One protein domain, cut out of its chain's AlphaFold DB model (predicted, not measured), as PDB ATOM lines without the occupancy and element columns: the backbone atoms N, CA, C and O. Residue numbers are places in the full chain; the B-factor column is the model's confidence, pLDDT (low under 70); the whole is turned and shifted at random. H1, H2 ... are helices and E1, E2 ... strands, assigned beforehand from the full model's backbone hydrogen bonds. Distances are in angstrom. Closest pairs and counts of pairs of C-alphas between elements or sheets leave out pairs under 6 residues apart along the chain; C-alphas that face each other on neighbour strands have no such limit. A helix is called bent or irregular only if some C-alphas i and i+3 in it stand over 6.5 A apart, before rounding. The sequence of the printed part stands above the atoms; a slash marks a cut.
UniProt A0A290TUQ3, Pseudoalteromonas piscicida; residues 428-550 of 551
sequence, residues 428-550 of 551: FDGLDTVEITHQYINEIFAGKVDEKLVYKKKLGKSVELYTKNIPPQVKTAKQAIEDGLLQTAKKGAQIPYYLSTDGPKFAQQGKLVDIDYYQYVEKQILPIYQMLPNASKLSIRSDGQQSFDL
ATOM      1  N   PHE A 428     -17.144  35.613  80.026       94.31
ATOM      2  CA  PHE A 428     -17.011  36.990  79.543       94.31
ATOM      3  C   PHE A 428     -16.725  37.077  78.042       94.31
ATOM      4  O   PHE A 428     -17.193  38.007  77.393       94.31
ATOM      5  N   ASP A 429     -16.014  36.090  77.500       92.69
ATOM      6  CA  ASP A 429     -15.677  35.987  76.081       92.69
ATOM      7  C   ASP A 429     -16.791  35.310  75.254       92.69
ATOM      8  O   ASP A 429     -16.684  35.212  74.032       92.69
ATOM      9  N   GLY A 430     -17.866  34.835  75.900       90.19
ATOM     10  CA  GLY A 430     -18.973  34.131  75.243       90.19
ATOM     11  C   GLY A 430     -18.608  32.733  74.729       90.19
ATOM     12  O   GLY A 430     -19.215  32.253  73.773       90.19
ATOM     13  N   LEU A 431     -17.605  32.091  75.332       91.88
ATOM     14  CA  LEU A 431     -17.144  30.741  75.000       91.88
ATOM     15  C   LEU A 431     -17.965  29.661  75.724       91.88
ATOM     16  O   LEU A 431     -18.661  29.930  76.706       91.88
ATOM     17  N   ASP A 432     -17.846  28.411  75.265       89.25
ATOM     18  CA  ASP A 432     -18.560  27.281  75.859       89.25
ATOM     19  C   ASP A 432     -18.003  26.911  77.248       89.25
ATOM     20  O   ASP A 432     -16.976  26.248  77.412       89.25
ATOM     21  N   THR A 433     -18.722  27.342  78.283       91.50
ATOM     22  CA  THR A 433     -18.399  27.042  79.685       91.50
ATOM     23  C   THR A 433     -18.506  25.550  80.027       91.50
ATOM     24  O   THR A 433     -17.829  25.083  80.951       91.50
ATOM     25  N   VAL A 434     -19.302  24.772  79.288       90.69
ATOM     26  CA  VAL A 434     -19.422  23.322  79.479       90.69
ATOM     27  C   VAL A 434     -18.112  22.644  79.089       90.69
ATOM     28  O   VAL A 434     -17.553  21.898  79.895       90.69
ATOM     29  N   GLU A 435     -17.570  22.962  77.914       90.75
ATOM     30  CA  GLU A 435     -16.312  22.396  77.410       90.75
ATOM     31  C   GLU A 435     -15.141  22.643  78.375       90.75
ATOM     32  O   GLU A 435     -14.436  21.707  78.762       90.75
ATOM     33  N   ILE A 436     -14.989  23.884  78.854       93.00
ATOM     34  CA  ILE A 436     -13.956  24.235  79.842       93.00
ATOM     35  C   ILE A 436     -14.131  23.425  81.130       93.00
ATOM     36  O   ILE A 436     -13.160  22.941  81.714       93.00
ATOM     37  N   THR A 437     -15.370  23.237  81.578       93.56
ATOM     38  CA  THR A 437     -15.664  22.444  82.778       93.56
ATOM     39  C   THR A 437     -15.289  20.975  82.585       93.56
ATOM     40  O   THR A 437     -14.650  20.394  83.464       93.56
ATOM     41  N   HIS A 438     -15.591  20.389  81.425       91.50
ATOM     42  CA  HIS A 438     -15.174  19.026  81.085       91.50
ATOM     43  C   HIS A 438     -13.668  18.854  81.074       91.50
ATOM     44  O   HIS A 438     -13.173  17.864  81.612       91.50
ATOM     45  N   GLN A 439     -12.942  19.807  80.492       94.19
ATOM     46  CA  GLN A 439     -11.489  19.756  80.448       94.19
ATOM     47  C   GLN A 439     -10.906  19.627  81.862       94.19
ATOM     48  O   GLN A 439     -10.153  18.692  82.130       94.19
ATOM     49  N   TYR A 440     -11.311  20.507  82.783       95.62
ATOM     50  CA  TYR A 440     -10.816  20.483  84.163       95.62
ATOM     51  C   TYR A 440     -11.227  19.210  84.909       95.62
ATOM     52  O   TYR A 440     -10.420  18.642  85.643       95.62
ATOM     53  N   ILE A 441     -12.456  18.721  84.712       94.75
ATOM     54  CA  ILE A 441     -12.896  17.454  85.316       94.75
ATOM     55  C   ILE A 441     -12.034  16.291  84.809       94.75
ATOM     56  O   ILE A 441     -11.565  15.482  85.609       94.75
ATOM     57  N   ASN A 442     -11.779  16.226  83.502       94.12
ATOM     58  CA  ASN A 442     -10.972  15.172  82.895       94.12
ATOM     59  C   ASN A 442      -9.512  15.226  83.366       94.12
ATOM     60  O   ASN A 442      -8.915  14.181  83.608       94.12
ATOM     61  N   GLU A 443      -8.933  16.418  83.530       95.31
ATOM     62  CA  GLU A 443      -7.584  16.584  84.084       95.31
ATOM     63  C   GLU A 443      -7.486  16.101  85.539       95.31
ATOM     64  O   GLU A 443      -6.508  15.434  85.886       95.31
ATOM     65  N   ILE A 444      -8.512  16.370  86.360       94.44
ATOM     66  CA  ILE A 444      -8.594  15.889  87.748       94.44
ATOM     67  C   ILE A 444      -8.687  14.360  87.784       94.44
ATOM     68  O   ILE A 444      -7.869  13.725  88.438       94.44
ATOM     69  N   PHE A 445      -9.627  13.747  87.058       93.62
ATOM     70  CA  PHE A 445      -9.775  12.283  87.055       93.62
ATOM     71  C   PHE A 445      -8.587  11.553  86.411       93.62
ATOM     72  O   PHE A 445      -8.329  10.397  86.742       93.62
ATOM     73  N   ALA A 446      -7.845  12.214  85.520       93.12
ATOM     74  CA  ALA A 446      -6.615  11.681  84.942       93.12
ATOM     75  C   ALA A 446      -5.386  11.814  85.865       93.12
ATOM     76  O   ALA A 446      -4.299  11.406  85.456       93.12
ATOM     77  N   GLY A 447      -5.523  12.407  87.059       92.38
ATOM     78  CA  GLY A 447      -4.422  12.615  88.007       92.38
ATOM     79  C   GLY A 447      -3.344  13.586  87.510       92.38
ATOM     80  O   GLY A 447      -2.187  13.504  87.911       92.38
ATOM     81  N   LYS A 448      -3.681  14.483  86.569       94.06
ATOM     82  CA  LYS A 448      -2.707  15.400  85.941       94.06
ATOM     83  C   LYS A 448      -2.407  16.648  86.773       94.06
ATOM     84  O   LYS A 448      -1.517  17.406  86.403       94.06
ATOM     85  N   VAL A 449      -3.191  16.889  87.824       94.12
ATOM     86  CA  VAL A 449      -3.187  18.131  88.617       94.12
ATOM     87  C   VAL A 449      -3.170  17.855  90.124       94.12
ATOM     88  O   VAL A 449      -3.624  18.683  90.916       94.12
ATOM     89  N   ASP A 450      -2.680  16.687  90.537       93.75
ATOM     90  CA  ASP A 450      -2.695  16.212  91.927       93.75
ATOM     91  C   ASP A 450      -2.027  17.199  92.887       93.75
ATOM     92  O   ASP A 450      -2.545  17.494  93.968       93.75
ATOM     93  N   GLU A 451      -0.918  17.803  92.469       90.75
ATOM     94  CA  GLU A 451      -0.190  18.811  93.234       90.75
ATOM     95  C   GLU A 451      -1.036  20.053  93.562       90.75
ATOM     96  O   GLU A 451      -0.780  20.739  94.556       90.75
ATOM     97  N   LYS A 452      -2.091  20.313  92.779       93.94
ATOM     98  CA  LYS A 452      -2.999  21.458  92.935       93.94
ATOM     99  C   LYS A 452      -4.198  21.170  93.838       93.94
ATOM    100  O   LYS A 452      -4.981  22.083  94.122       93.94
ATOM    101  N   LEU A 453      -4.346  19.933  94.319       94.75
ATOM    102  CA  LEU A 453      -5.479  19.473  95.131       94.75
ATOM    103  C   LEU A 453      -5.311  19.748  96.638       94.75
ATOM    104  O   LEU A 453      -6.196  19.460  97.443       94.75
ATOM    105  N   VAL A 454      -4.194  20.343  97.061       94.12
ATOM    106  CA  VAL A 454      -3.908  20.575  98.484       94.12
ATOM    107  C   VAL A 454      -4.701  21.767  99.038       94.12
ATOM    108  O   VAL A 454      -4.528  22.915  98.624       94.12
ATOM    109  N   TYR A 455      -5.518  21.521 100.062       94.31
ATOM    110  CA  TYR A 455      -6.134  22.559 100.889       94.31
ATOM    111  C   TYR A 455      -5.129  23.121 101.895       94.31
ATOM    112  O   TYR A 455      -4.351  22.380 102.490       94.31
ATOM    113  N   LYS A 456      -5.205  24.427 102.178       91.38
ATOM    114  CA  LYS A 456      -4.400  25.092 103.218       91.38
ATOM    115  C   LYS A 456      -5.316  25.856 104.174       91.38
ATOM    116  O   LYS A 456      -5.856  26.903 103.825       91.38
ATOM    117  N   LYS A 457      -5.492  25.369 105.410       91.31
ATOM    118  CA  LYS A 457      -6.411  26.002 106.379       91.31
ATOM    119  C   LYS A 457      -5.757  26.274 107.728       91.31
ATOM    120  O   LYS A 457      -5.056  25.428 108.275       91.31
ATOM    121  N   LYS A 458      -5.995  27.474 108.269       90.06
ATOM    122  CA  LYS A 458      -5.468  27.892 109.576       90.06
ATOM    123  C   LYS A 458      -6.276  27.296 110.726       90.06
ATOM    124  O   LYS A 458      -7.506  27.232 110.671       90.06
ATOM    125  N   LEU A 459      -5.586  26.936 111.802       88.69
ATOM    126  CA  LEU A 459      -6.207  26.585 113.074       88.69
ATOM    127  C   LEU A 459      -6.644  27.847 113.830       88.69
ATOM    128  O   LEU A 459      -5.846  28.748 114.075       88.69
ATOM    129  N   GLY A 460      -7.914  27.921 114.229       86.19
ATOM    130  CA  GLY A 460      -8.452  29.048 115.008       86.19
ATOM    131  C   GLY A 460      -8.069  29.012 116.494       86.19
ATOM    132  O   GLY A 460      -8.079  30.041 117.170       86.19
ATOM    133  N   LYS A 461      -7.707  27.832 116.995       86.88
ATOM    134  CA  LYS A 461      -7.214  27.546 118.350       86.88
ATOM    135  C   LYS A 461      -6.229  26.374 118.279       86.88
ATOM    136  O   LYS A 461      -6.099  25.777 117.216       86.88
ATOM    137  N   SER A 462      -5.513  26.067 119.355       86.75
ATOM    138  CA  SER A 462      -4.640  24.883 119.381       86.75
ATOM    139  C   SER A 462      -5.459  23.595 119.238       86.75
ATOM    140  O   SER A 462      -6.644  23.578 119.593       86.75
ATOM    141  N   VAL A 463      -4.860  22.546 118.667       88.56
ATOM    142  CA  VAL A 463      -5.562  21.306 118.283       88.56
ATOM    143  C   VAL A 463      -6.287  20.648 119.462       88.56
ATOM    144  O   VAL A 463      -7.400  20.141 119.300       88.56
ATOM    145  N   GLU A 464      -5.715  20.737 120.659       87.19
ATOM    146  CA  GLU A 464      -6.223  20.138 121.897       87.19
ATOM    147  C   GLU A 464      -7.546  20.782 122.341       87.19
ATOM    148  O   GLU A 464      -8.391  20.145 122.966       87.19
ATOM    149  N   LEU A 465      -7.782  22.040 121.957       88.56
ATOM    150  CA  LEU A 465      -8.982  22.794 122.322       88.56
ATOM    151  C   LEU A 465     -10.190  22.478 121.419       88.56
ATOM    152  O   LEU A 465     -11.280  23.034 121.614       88.56
ATOM    153  N   TYR A 466     -10.032  21.629 120.398       88.06
ATOM    154  CA  TYR A 466     -11.127  21.139 119.556       88.06
ATOM    155  C   TYR A 466     -11.692  19.822 120.105       88.06
ATOM    156  O   TYR A 466     -11.170  18.742 119.816       88.06
ATOM    157  N   THR A 467     -12.783  19.932 120.874       85.69
ATOM    158  CA  THR A 467     -13.420  18.802 121.577       85.69
ATOM    159  C   THR A 467     -14.780  18.375 121.017       85.69
ATOM    160  O   THR A 467     -15.112  17.203 121.110       85.69
ATOM    161  N   LYS A 468     -15.573  19.293 120.441       83.94
ATOM    162  CA  LYS A 468     -16.936  18.999 119.944       83.94
ATOM    163  C   LYS A 468     -16.969  18.762 118.433       83.94
ATOM    164  O   LYS A 468     -17.087  17.635 117.978       83.94
ATOM    165  N   ASN A 469     -16.804  19.830 117.656       86.00
ATOM    166  CA  ASN A 469     -16.722  19.749 116.200       86.00
ATOM    167  C   ASN A 469     -15.248  19.686 115.801       86.00
ATOM    168  O   ASN A 469     -14.485  20.589 116.160       86.00
ATOM    169  N   ILE A 470     -14.864  18.635 115.070       88.12
ATOM    170  CA  ILE A 470     -13.503  18.423 114.562       88.12
ATOM    171  C   ILE A 470     -13.511  18.648 113.041       88.12
ATOM    172  O   ILE A 470     -13.876  17.750 112.286       88.12
ATOM    173  N   PRO A 471     -13.142  19.853 112.570       91.19
ATOM    174  CA  PRO A 471     -12.999  20.134 111.146       91.19
ATOM    175  C   PRO A 471     -11.937  19.249 110.469       91.19
ATOM    176  O   PRO A 471     -11.009  18.810 111.154       91.19
ATOM    177  N   PRO A 472     -11.980  19.084 109.131       92.19
ATOM    178  CA  PRO A 472     -11.006  18.293 108.375       92.19
ATOM    179  C   PRO A 472      -9.552  18.622 108.716       92.19
ATOM    180  O   PRO A 472      -8.804  17.739 109.114       92.19
ATOM    181  N   GLN A 473      -9.182  19.907 108.713       92.81
ATOM    182  CA  GLN A 473      -7.815  20.335 109.018       92.81
ATOM    183  C   GLN A 473      -7.375  20.009 110.455       92.81
ATOM    184  O   GLN A 473      -6.188  19.882 110.725       92.81
ATOM    185  N   VAL A 474      -8.321  19.889 111.395       92.56
ATOM    186  CA  VAL A 474      -8.025  19.500 112.780       92.56
ATOM    187  C   VAL A 474      -7.880  17.986 112.879       92.56
ATOM    188  O   VAL A 474      -6.949  17.528 113.530       92.56
ATOM    189  N   LYS A 475      -8.763  17.217 112.221       92.25
ATOM    190  CA  LYS A 475      -8.663  15.751 112.149       92.25
ATOM    191  C   LYS A 475      -7.304  15.349 111.580       92.25
ATOM    192  O   LYS A 475      -6.586  14.570 112.191       92.25
ATOM    193  N   THR A 476      -6.929  15.966 110.467       91.75
ATOM    194  CA  THR A 476      -5.656  15.723 109.803       91.75
ATOM    195  C   THR A 476      -4.457  16.133 110.656       91.75
ATOM    196  O   THR A 476      -3.484  15.392 110.719       91.75
ATOM    197  N   ALA A 477      -4.518  17.276 111.347       92.12
ATOM    198  CA  ALA A 477      -3.441  17.682 112.249       92.12
ATOM    199  C   ALA A 477      -3.279  16.722 113.439       92.12
ATOM    200  O   ALA A 477      -2.150  16.441 113.815       92.12
ATOM    201  N   LYS A 478      -4.380  16.210 114.017       91.75
ATOM    202  CA  LYS A 478      -4.330  15.198 115.090       91.75
ATOM    203  C   LYS A 478      -3.670  13.911 114.603       91.75
ATOM    204  O   LYS A 478      -2.699  13.483 115.211       91.75
ATOM    205  N   GLN A 479      -4.136  13.378 113.473       90.31
ATOM    206  CA  GLN A 479      -3.576  12.162 112.883       90.31
ATOM    207  C   GLN A 479      -2.084  12.324 112.573       90.31
ATOM    208  O   GLN A 479      -1.279  11.496 112.964       90.31
ATOM    209  N   ALA A 480      -1.686  13.443 111.963       90.12
ATOM    210  CA  ALA A 480      -0.280  13.714 111.677       90.12
ATOM    211  C   ALA A 480       0.588  13.821 112.944       90.12
ATOM    212  O   ALA A 480       1.780  13.538 112.875       90.12
ATOM    213  N   ILE A 481       0.026  14.232 114.088       90.25
ATOM    214  CA  ILE A 481       0.744  14.221 115.370       90.25
ATOM    215  C   ILE A 481       0.903  12.794 115.899       90.25
ATOM    216  O   ILE A 481       1.990  12.425 116.336       90.25
ATOM    217  N   GLU A 482      -0.156  11.990 115.827       89.75
ATOM    218  CA  GLU A 482      -0.137  10.576 116.224       89.75
ATOM    219  C   GLU A 482       0.841   9.757 115.365       89.75
ATOM    220  O   GLU A 482       1.600   8.952 115.897       89.75
ATOM    221  N   ASP A 483       0.897  10.044 114.064       86.62
ATOM    222  CA  ASP A 483       1.796   9.405 113.097       86.62
ATOM    223  C   ASP A 483       3.248   9.930 113.183       86.62
ATOM    224  O   ASP A 483       4.111   9.516 112.408       86.62
ATOM    225  N   GLY A 484       3.539  10.881 114.080       84.06
ATOM    226  CA  GLY A 484       4.871  11.475 114.255       84.06
ATOM    227  C   GLY A 484       5.311  12.436 113.140       84.06
ATOM    228  O   GLY A 484       6.454  12.892 113.132       84.06
ATOM    229  N   LEU A 485       4.414  12.783 112.215       82.62
ATOM    230  CA  LEU A 485       4.659  13.694 111.090       82.62
ATOM    231  C   LEU A 485       4.636  15.171 111.504       82.62
ATOM    232  O   LEU A 485       5.237  16.025 110.852       82.62
ATOM    233  N   LEU A 486       3.922  15.489 112.584       82.56
ATOM    234  CA  LEU A 486       3.892  16.802 113.217       82.56
ATOM    235  C   LEU A 486       4.182  16.653 114.708       82.56
ATOM    236  O   LEU A 486       3.552  15.864 115.390       82.56
ATOM    237  N   GLN A 487       5.071  17.472 115.266       80.69
ATOM    238  CA  GLN A 487       5.278  17.452 116.720       80.69
ATOM    239  C   GLN A 487       4.128  18.132 117.473       80.69
ATOM    240  O   GLN A 487       3.646  17.625 118.479       80.69
ATOM    241  N   THR A 488       3.700  19.313 117.011       81.06
ATOM    242  CA  THR A 488       2.602  20.087 117.615       81.06
ATOM    243  C   THR A 488       1.912  20.959 116.567       81.06
ATOM    244  O   THR A 488       2.508  21.311 115.547       81.06
ATOM    245  N   ALA A 489       0.670  21.377 116.836       84.50
ATOM    246  CA  ALA A 489      -0.053  22.321 115.987       84.50
ATOM    247  C   ALA A 489      -0.838  23.349 116.827       84.50
ATOM    248  O   ALA A 489      -1.867  23.063 117.443       84.50
ATOM    249  N   LYS A 490      -0.332  24.586 116.854       84.50
ATOM    250  CA  LYS A 490      -0.869  25.688 117.671       84.50
ATOM    251  C   LYS A 490      -1.853  26.566 116.892       84.50
ATOM    252  O   LYS A 490      -1.941  26.511 115.664       84.50
ATOM    253  N   LYS A 491      -2.575  27.432 117.615       84.06
ATOM    254  CA  LYS A 491      -3.404  28.496 117.024       84.06
ATOM    255  C   LYS A 491      -2.626  29.261 115.942       84.06
ATOM    256  O   LYS A 491      -1.512  29.714 116.172       84.06
ATOM    257  N   GLY A 492      -3.244  29.433 114.780       81.81
ATOM    258  CA  GLY A 492      -2.679  30.129 113.627       81.81
ATOM    259  C   GLY A 492      -1.864  29.248 112.679       81.81
ATOM    260  O   GLY A 492      -1.613  29.691 111.556       81.81
ATOM    261  N   ALA A 493      -1.503  28.017 113.068       83.69
ATOM    262  CA  ALA A 493      -0.795  27.088 112.190       83.69
ATOM    263  C   ALA A 493      -1.628  26.784 110.937       83.69
ATOM    264  O   ALA A 493      -2.829  26.519 111.032       83.69
ATOM    265  N   GLN A 494      -0.992  26.848 109.766       87.44
ATOM    266  CA  GLN A 494      -1.580  26.400 108.505       87.44
ATOM    267  C   GLN A 494      -1.368  24.900 108.364       87.44
ATOM    268  O   GLN A 494      -0.231  24.440 108.394       87.44
ATOM    269  N   ILE A 495      -2.462  24.164 108.193       91.31
ATOM    270  CA  ILE A 495      -2.436  22.719 108.004       91.31
ATOM    271  C   ILE A 495      -2.714  22.427 106.528       91.31
ATOM    272  O   ILE A 495      -3.825  22.726 106.066       91.31
ATOM    273  N   PRO A 496      -1.723  21.904 105.785       91.94
ATOM    274  CA  PRO A 496      -1.931  21.395 104.443       91.94
ATOM    275  C   PRO A 496      -2.576  20.002 104.507       91.94
ATOM    276  O   PRO A 496      -2.117  19.124 105.239       91.94
ATOM    277  N   TYR A 497      -3.664  19.794 103.772       93.62
ATOM    278  CA  TYR A 497      -4.351  18.501 103.721       93.62
ATOM    279  C   TYR A 497      -5.011  18.270 102.364       93.62
ATOM    280  O   TYR A 497      -5.271  19.215 101.623       93.62
ATOM    281  N   TYR A 498      -5.307  17.014 102.056       94.81
ATOM    282  CA  TYR A 498      -5.995  16.600 100.838       94.81
ATOM    283  C   TYR A 498      -7.113  15.606 101.187       94.81
ATOM    284  O   TYR A 498      -7.116  15.023 102.271       94.81
ATOM    285  N   LEU A 499      -8.106  15.455 100.315       94.50
ATOM    286  CA  LEU A 499      -9.180  14.473 100.449       94.50
ATOM    287  C   LEU A 499      -8.760  13.157  99.788       94.50
ATOM    288  O   LEU A 499      -8.525  13.113  98.581       94.50
ATOM    289  N   SER A 500      -8.658  12.108 100.599       93.69
ATOM    290  CA  SER A 500      -8.522  10.725 100.137       93.69
ATOM    291  C   SER A 500      -9.854   9.990 100.262       93.69
ATOM    292  O   SER A 500     -10.771  10.494 100.919       93.69
ATOM    293  N   THR A 501      -9.943   8.789  99.699       91.25
ATOM    294  CA  THR A 501     -11.112   7.900  99.814       91.25
ATOM    295  C   THR A 501     -11.445   7.535 101.269       91.25
ATOM    296  O   THR A 501     -12.610   7.340 101.604       91.25
ATOM    297  N   ASP A 502     -10.455   7.556 102.170       89.75
ATOM    298  CA  ASP A 502     -10.632   7.342 103.619       89.75
ATOM    299  C   ASP A 502     -10.913   8.646 104.401       89.75
ATOM    300  O   ASP A 502     -10.962   8.681 105.639       89.75
ATOM    301  N   GLY A 503     -11.058   9.765 103.691       90.38
ATOM    302  CA  GLY A 503     -11.234  11.101 104.248       90.38
ATOM    303  C   GLY A 503      -9.963  11.963 104.216       90.38
ATOM    304  O   GLY A 503      -9.037  11.705 103.449       90.38
ATOM    305  N   PRO A 504      -9.911  13.063 104.990       93.12
ATOM    306  CA  PRO A 504      -8.856  14.065 104.851       93.12
ATOM    307  C   PRO A 504      -7.511  13.594 105.439       93.12
ATOM    308  O   PRO A 504      -7.419  13.345 106.645       93.12
ATOM    309  N   LYS A 505      -6.460  13.546 104.613       92.44
ATOM    310  CA  LYS A 505      -5.088  13.127 104.964       92.44
ATOM    311  C   LYS A 505      -4.107  14.305 104.902       92.44
ATOM    312  O   LYS A 505      -4.352  15.304 104.223       92.44
ATOM    313  N   PHE A 506      -3.016  14.222 105.665       91.44
ATOM    314  CA  PHE A 506      -2.014  15.291 105.749       91.44
ATOM    315  C   PHE A 506      -1.198  15.316 104.464       91.44
ATOM    316  O   PHE A 506      -0.719  14.276 104.021       91.44
ATOM    317  N   ALA A 507      -1.069  16.490 103.849       88.31
ATOM    318  CA  ALA A 507      -0.349  16.606 102.590       88.31
ATOM    319  C   ALA A 507       1.153  16.753 102.864       88.31
ATOM    320  O   ALA A 507       1.603  17.774 103.389       88.31
ATOM    321  N   GLN A 508       1.912  15.727 102.490       80.12
ATOM    322  CA  GLN A 508       3.370  15.755 102.425       80.12
ATOM    323  C   GLN A 508       3.814  16.026 100.986       80.12
ATOM    324  O   GLN A 508       3.098  15.697 100.039       80.12
ATOM    325  N   GLN A 509       4.992  16.621 100.801       66.06
ATOM    326  CA  GLN A 509       5.535  16.821  99.459       66.06
ATOM    327  C   GLN A 509       5.723  15.472  98.746       66.06
ATOM    328  O   GLN A 509       6.338  14.553  99.281       66.06
ATOM    329  N   GLY A 510       5.167  15.361  97.534       60.97
ATOM    330  CA  GLY A 510       5.386  14.229  96.629       60.97
ATOM    331  C   GLY A 510       4.628  12.932  96.943       60.97
ATOM    332  O   GLY A 510       4.897  11.928  96.290       60.97
ATOM    333  N   LYS A 511       3.699  12.910  97.912       66.38
ATOM    334  CA  LYS A 511       2.914  11.705  98.255       66.38
ATOM    335  C   LYS A 511       1.448  12.026  98.535       66.38
ATOM    336  O   LYS A 511       1.042  12.149  99.689       66.38
ATOM    337  N   LEU A 512       0.650  12.123  97.476       85.25
ATOM    338  CA  LEU A 512      -0.806  12.049  97.580       85.25
ATOM    339  C   LEU A 512      -1.225  10.646  97.132       85.25
ATOM    340  O   LEU A 512      -0.933  10.239  96.015       85.25
ATOM    341  N   VAL A 513      -1.839   9.883  98.035       85.50
ATOM    342  CA  VAL A 513      -2.247   8.490  97.791       85.50
ATOM    343  C   VAL A 513      -3.748   8.361  98.029       85.50
ATOM    344  O   VAL A 513      -4.277   9.009  98.941       85.50
ATOM    345  N   ASP A 514      -4.404   7.540  97.209       90.62
ATOM    346  CA  ASP A 514      -5.842   7.249  97.255       90.62
ATOM    347  C   ASP A 514      -6.707   8.517  97.207       90.62
ATOM    348  O   ASP A 514      -7.622   8.698  98.009       90.62
ATOM    349  N   ILE A 515      -6.375   9.447  96.304       93.31
ATOM    350  CA  ILE A 515      -7.094  10.717  96.151       93.31
ATOM    351  C   ILE A 515      -8.549  10.447  95.753       93.31
ATOM    352  O   ILE A 515      -8.825   9.717  94.804       93.31
ATOM    353  N   ASP A 516      -9.486  11.088  96.449       94.12
ATOM    354  CA  ASP A 516     -10.900  11.050  96.076       94.12
ATOM    355  C   ASP A 516     -11.202  12.166  95.067       94.12
ATOM    356  O   ASP A 516     -11.633  13.264  95.429       94.12
ATOM    357  N   TYR A 517     -10.928  11.904  93.784       94.69
ATOM    358  CA  TYR A 517     -11.150  12.863  92.694       94.69
ATOM    359  C   TYR A 517     -12.599  13.343  92.602       94.69
ATOM    360  O   TYR A 517     -12.845  14.526  92.350       94.69
ATOM    361  N   TYR A 518     -13.558  12.455  92.874       92.56
ATOM    362  CA  TYR A 518     -14.976  12.793  92.864       92.56
ATOM    363  C   TYR A 518     -15.285  13.904  93.876       92.56
ATOM    364  O   TYR A 518     -15.927  14.898  93.530       92.56
ATOM    365  N   GLN A 519     -14.751  13.804  95.097       92.81
ATOM    366  CA  GLN A 519     -14.909  14.838  96.122       92.81
ATOM    367  C   GLN A 519     -14.336  16.197  95.697       92.81
ATOM    368  O   GLN A 519     -14.891  17.234  96.073       92.81
ATOM    369  N   TYR A 520     -13.252  16.234  94.917       94.50
ATOM    370  CA  TYR A 520     -12.731  17.497  94.383       94.50
ATOM    371  C   TYR A 520     -13.657  18.093  93.346       94.50
ATOM    372  O   TYR A 520     -13.970  19.278  93.422       94.50
ATOM    373  N   VAL A 521     -14.153  17.293  92.413       94.19
ATOM    374  CA  VAL A 521     -15.095  17.801  91.423       94.19
ATOM    375  C   VAL A 521     -16.366  18.313  92.107       94.19
ATOM    376  O   VAL A 521     -16.756  19.462  91.892       94.19
ATOM    377  N   GLU A 522     -16.939  17.535  93.025       92.62
ATOM    378  CA  GLU A 522     -18.149  17.882  93.779       92.62
ATOM    379  C   GLU A 522     -17.985  19.145  94.640       92.62
ATOM    380  O   GLU A 522     -18.880  19.990  94.693       92.62
ATOM    381  N   LYS A 523     -16.846  19.299  95.327       92.88
ATOM    382  CA  LYS A 523     -16.650  20.376  96.315       92.88
ATOM    383  C   LYS A 523     -15.859  21.566  95.799       92.88
ATOM    384  O   LYS A 523     -15.900  22.616  96.446       92.88
ATOM    385  N   GLN A 524     -15.103  21.420  94.714       94.56
ATOM    386  CA  GLN A 524     -14.210  22.455  94.190       94.56
ATOM    387  C   GLN A 524     -14.604  22.951  92.799       94.56
ATOM    388  O   GLN A 524     -14.459  24.143  92.562       94.56
ATOM    389  N   ILE A 525     -15.144  22.104  91.921       95.00
ATOM    390  CA  ILE A 525     -15.490  22.489  90.541       95.00
ATOM    391  C   ILE A 525     -16.980  22.815  90.414       95.00
ATOM    392  O   ILE A 525     -17.342  23.945  90.084       95.00
ATOM    393  N   LEU A 526     -17.862  21.875  90.767       91.44
ATOM    394  CA  LEU A 526     -19.314  22.053  90.644       91.44
ATOM    395  C   LEU A 526     -19.851  23.315  91.333       91.44
ATOM    396  O   LEU A 526     -20.655  24.008  90.714       91.44
ATOM    397  N   PRO A 527     -19.406  23.701  92.548       91.06
ATOM    398  CA  PRO A 527     -19.949  24.889  93.198       91.06
ATOM    399  C   PRO A 527     -19.594  26.197  92.477       91.06
ATOM    400  O   PRO A 527     -20.239  27.215  92.722       91.06
ATOM    401  N   ILE A 528     -18.552  26.179  91.640       93.19
ATOM    402  CA  ILE A 528     -18.114  27.303  90.805       93.19
ATOM    403  C   ILE A 528     -18.872  27.289  89.474       93.19
ATOM    404  O   ILE A 528     -19.272  28.344  88.998       93.19
ATOM    405  N   TYR A 529     -19.126  26.114  88.902       91.56
ATOM    406  CA  TYR A 529     -19.943  25.987  87.696       91.56
ATOM    407  C   TYR A 529     -21.406  26.390  87.946       91.56
ATOM    408  O   TYR A 529     -21.978  27.197  87.224       91.56
ATOM    409  N   GLN A 530     -21.997  25.901  89.038       88.38
ATOM    410  CA  GLN A 530     -23.415  26.083  89.371       88.38
ATOM    411  C   GLN A 530     -23.820  27.527  89.701       88.38
ATOM    412  O   GLN A 530     -25.009  27.802  89.817       88.38
ATOM    413  N   MET A 531     -22.866  28.443  89.902       87.81
ATOM    414  CA  MET A 531     -23.190  29.864  90.084       87.81
ATOM    415  C   MET A 531     -23.355  30.612  88.758       87.81
ATOM    416  O   MET A 531     -23.882  31.722  88.778       87.81
ATOM    417  N   LEU A 532     -22.881  30.054  87.638       87.00
ATOM    418  CA  LEU A 532     -22.949  30.705  86.332       87.00
ATOM    419  C   LEU A 532     -24.405  30.827  85.859       87.00
ATOM    420  O   LEU A 532     -25.231  29.960  86.166       87.00
ATOM    421  N   PRO A 533     -24.735  31.877  85.089       79.62
ATOM    422  CA  PRO A 533     -26.051  31.980  84.476       79.62
ATOM    423  C   PRO A 533     -26.266  30.805  83.511       79.62
ATOM    424  O   PRO A 533     -25.363  30.450  82.759       79.62
ATOM    425  N   ASN A 534     -27.462  30.210  83.529       70.44
ATOM    426  CA  ASN A 534     -27.851  29.085  82.667       70.44
ATOM    427  C   ASN A 534     -26.962  27.830  82.782       70.44
ATOM    428  O   ASN A 534     -26.913  27.028  81.849       70.44
ATOM    429  N   ALA A 535     -26.276  27.631  83.913       69.44
ATOM    430  CA  ALA A 535     -25.519  26.407  84.155       69.44
ATOM    431  C   ALA A 535     -26.441  25.178  84.056       69.44
ATOM    432  O   ALA A 535     -27.403  25.036  84.817       69.44
ATOM    433  N   SER A 536     -26.146  24.280  83.117       64.19
ATOM    434  CA  SER A 536     -26.866  23.015  82.966       64.19
ATOM    435  C   SER A 536     -26.712  22.141  84.219       64.19
ATOM    436  O   SER A 536     -25.715  22.226  84.946       64.19
ATOM    437  N   LYS A 537     -27.692  21.271  84.500       61.91
ATOM    438  CA  LYS A 537     -27.562  20.297  85.592       61.91
ATOM    439  C   LYS A 537     -26.527  19.246  85.200       61.91
ATOM    440  O   LYS A 537     -26.835  18.265  84.530       61.91
ATOM    441  N   LEU A 538     -25.289  19.478  85.624       59.84
ATOM    442  CA  LEU A 538     -24.199  18.526  85.492       59.84
ATOM    443  C   LEU A 538     -24.308  17.494  86.621       59.84
ATOM    444  O   LEU A 538     -24.174  17.833  87.799       59.84
ATOM    445  N   SER A 539     -24.562  16.239  86.258       57.50
ATOM    446  CA  SER A 539     -24.483  15.093  87.165       57.50
ATOM    447  C   SER A 539     -23.220  14.298  86.850       57.50
ATOM    448  O   SER A 539     -22.891  14.056  85.688       57.50
ATOM    449  N   ILE A 540     -22.467  13.949  87.891       59.28
ATOM    450  CA  ILE A 540     -21.178  13.268  87.769       59.28
ATOM    451  C   ILE A 540     -21.255  12.011  88.618       59.28
ATOM    452  O   ILE A 540     -21.725  12.053  89.754       59.28
ATOM    453  N   ARG A 541     -20.832  10.884  88.055       62.38
ATOM    454  CA  ARG A 541     -20.715   9.609  88.761       62.38
ATOM    455  C   ARG A 541     -19.339   9.481  89.412       62.38
ATOM    456  O   ARG A 541     -18.380  10.137  89.012       62.38
ATOM    457  N   SER A 542     -19.229   8.610  90.414       58.78
ATOM    458  CA  SER A 542     -17.975   8.350  91.139       58.78
ATOM    459  C   SER A 542     -16.834   7.833  90.251       58.78
ATOM    460  O   SER A 542     -15.675   7.952  90.628       58.78
ATOM    461  N   ASP A 543     -17.154   7.270  89.085       55.62
ATOM    462  CA  ASP A 543     -16.211   6.794  88.063       55.62
ATOM    463  C   ASP A 543     -15.797   7.882  87.048       55.62
ATOM    464  O   ASP A 543     -15.073   7.595  86.097       55.62
ATOM    465  N   GLY A 544     -16.260   9.123  87.231       57.06
ATOM    466  CA  GLY A 544     -15.984  10.245  86.336       57.06
ATOM    467  C   GLY A 544     -16.893  10.323  85.108       57.06
ATOM    468  O   GLY A 544     -16.759  11.273  84.336       57.06
ATOM    469  N   GLN A 545     -17.851   9.399  84.927       56.22
ATOM    470  CA  GLN A 545     -18.857   9.531  83.869       56.22
ATOM    471  C   GLN A 545     -19.773  10.730  84.136       56.22
ATOM    472  O   GLN A 545     -20.261  10.933  85.249       56.22
ATOM    473  N   GLN A 546     -20.020  11.516  83.090       58.94
ATOM    474  CA  GLN A 546     -20.816  12.741  83.145       58.94
ATOM    475  C   GLN A 546     -22.141  12.539  82.403       58.94
ATOM    476  O   GLN A 546     -22.167  11.959  81.318       58.94
ATOM    477  N   SER A 547     -23.230  13.065  82.959       52.88
ATOM    478  CA  SER A 547     -24.511  13.205  82.262       52.88
ATOM    479  C   SER A 547     -25.088  14.599  82.484       52.88
ATOM    480  O   SER A 547     -25.146  15.085  83.618       52.88
ATOM    481  N   PHE A 548     -25.524  15.242  81.400       50.91
ATOM    482  CA  PHE A 548     -26.349  16.443  81.478       50.91
ATOM    483  C   PHE A 548     -27.811  16.069  81.357       50.91
ATOM    484  O   PHE A 548     -28.207  15.444  80.374       50.91
ATOM    485  N   ASP A 549     -28.603  16.549  82.305       42.69
ATOM    486  CA  ASP A 549     -30.021  16.737  82.048       42.69
ATOM    487  C   ASP A 549     -30.172  18.101  81.363       42.69
ATOM    488  O   ASP A 549     -29.924  19.151  81.968       42.69
ATOM    489  N   LEU A 550     -30.518  18.078  80.074       30.78
ATOM    490  CA  LEU A 550     -31.027  19.255  79.375       30.78
ATOM    491  C   LEU A 550     -32.389  19.592  79.999       30.78
ATOM    492  O   LEU A 550     -33.271  18.732  80.032       30.78
TER     493      LEU A 550
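AT A GLANCE: This is residues 428 to 550 of the 551 residues of a protein of Pseudoalteromonas piscicida (UniProt A0A290TUQ3). Two lobes set end to end make a long, loose model: one holds a small three-stranded sheet, E1 E2 E3, with helix H2 packed on it, and the other holds two helices, H1 and H3, side by side and running opposite ways. The start of H3 reaches the sheet at E2, and a small hairpin, E4 and E5, lies beside H3 at the far end of the second lobe. The printed part has 123 residues, with three named helices and five named strands in the order H1 E1 H2 E2 E3 H3 E4 E5; both sheets are antiparallel. The class is mixed, helices and strands, with under half of the residues, 60, in named elements. The whole is loose, with a radius of gyration of the C-alphas of 17.2 A, and spans 50 by 26 by 26 A.

IN THESE COORDINATES: Look first for E2, residues 494 to 500, which runs 19.1 A from C-alpha 494 at (-1.580, 26.400, 108.505). Its neighbours are E1, residues 455 to 458, and E3, residues 503 to 506. H2 is residues 472 to 482, 15.5 A long. Find C-alpha 433 at (-18.399, 27.042, 79.685); from there H1 runs 18.6 A to residue 445. H3 covers residues 517 to 529, 16.6 A, and is neither bent nor irregular, but only just: C-alphas 523 and 526 are 6.5 A apart. E4 is residues 537 to 540, and E5, residues 546 to 549, ends with C-alpha 549 at (-30.021, 16.737, 82.048).

HOW THE PARTS SIT: E2 is the inner strand, and its pairing is staggered: residues 494 to 497 pair with E1, antiparallel, where N 455 and O 497 are 2.8 A apart. Residues 497 to 500 pair with E3 in a hairpin, where N 505 and O 498 are 2.8 A apart. H2 is on this sheet, and its closest C-alphas to E3 are those of Thr 476 and Phe 506, 5.5 A. H3 is on it with residues 517 to 520; the C-alphas of Leu 499 and Gln 519 are the closest to E2, 7.2 A. H1 and H3 touch, closest at the C-alphas of Phe 445 and Tyr 517, 5.8 A, at a shallow tilt of 19 degrees, opposite ways. H2 and H3 are apart. In the hairpin of E4 and E5, N 539 and O 547 are 2.9 A apart; the closest C-alphas of H3 and E4 are those of Leu 526 and Leu 538, 7.9 A. Every O i to N i+4 pair is within hydrogen-bond range in H1 and H2, and 6 of 9 are in H3.

THE WHOLE: The two C-alphas farthest apart are those of Gln 487 and Leu 550, 52.1 A. The printed part has no cut. The links E1 to H2 and H2 to E2 are long. Look for pLDDT under 70 at residues 509 to 511 and 535 to 550; the mean of the printed part is 85.1.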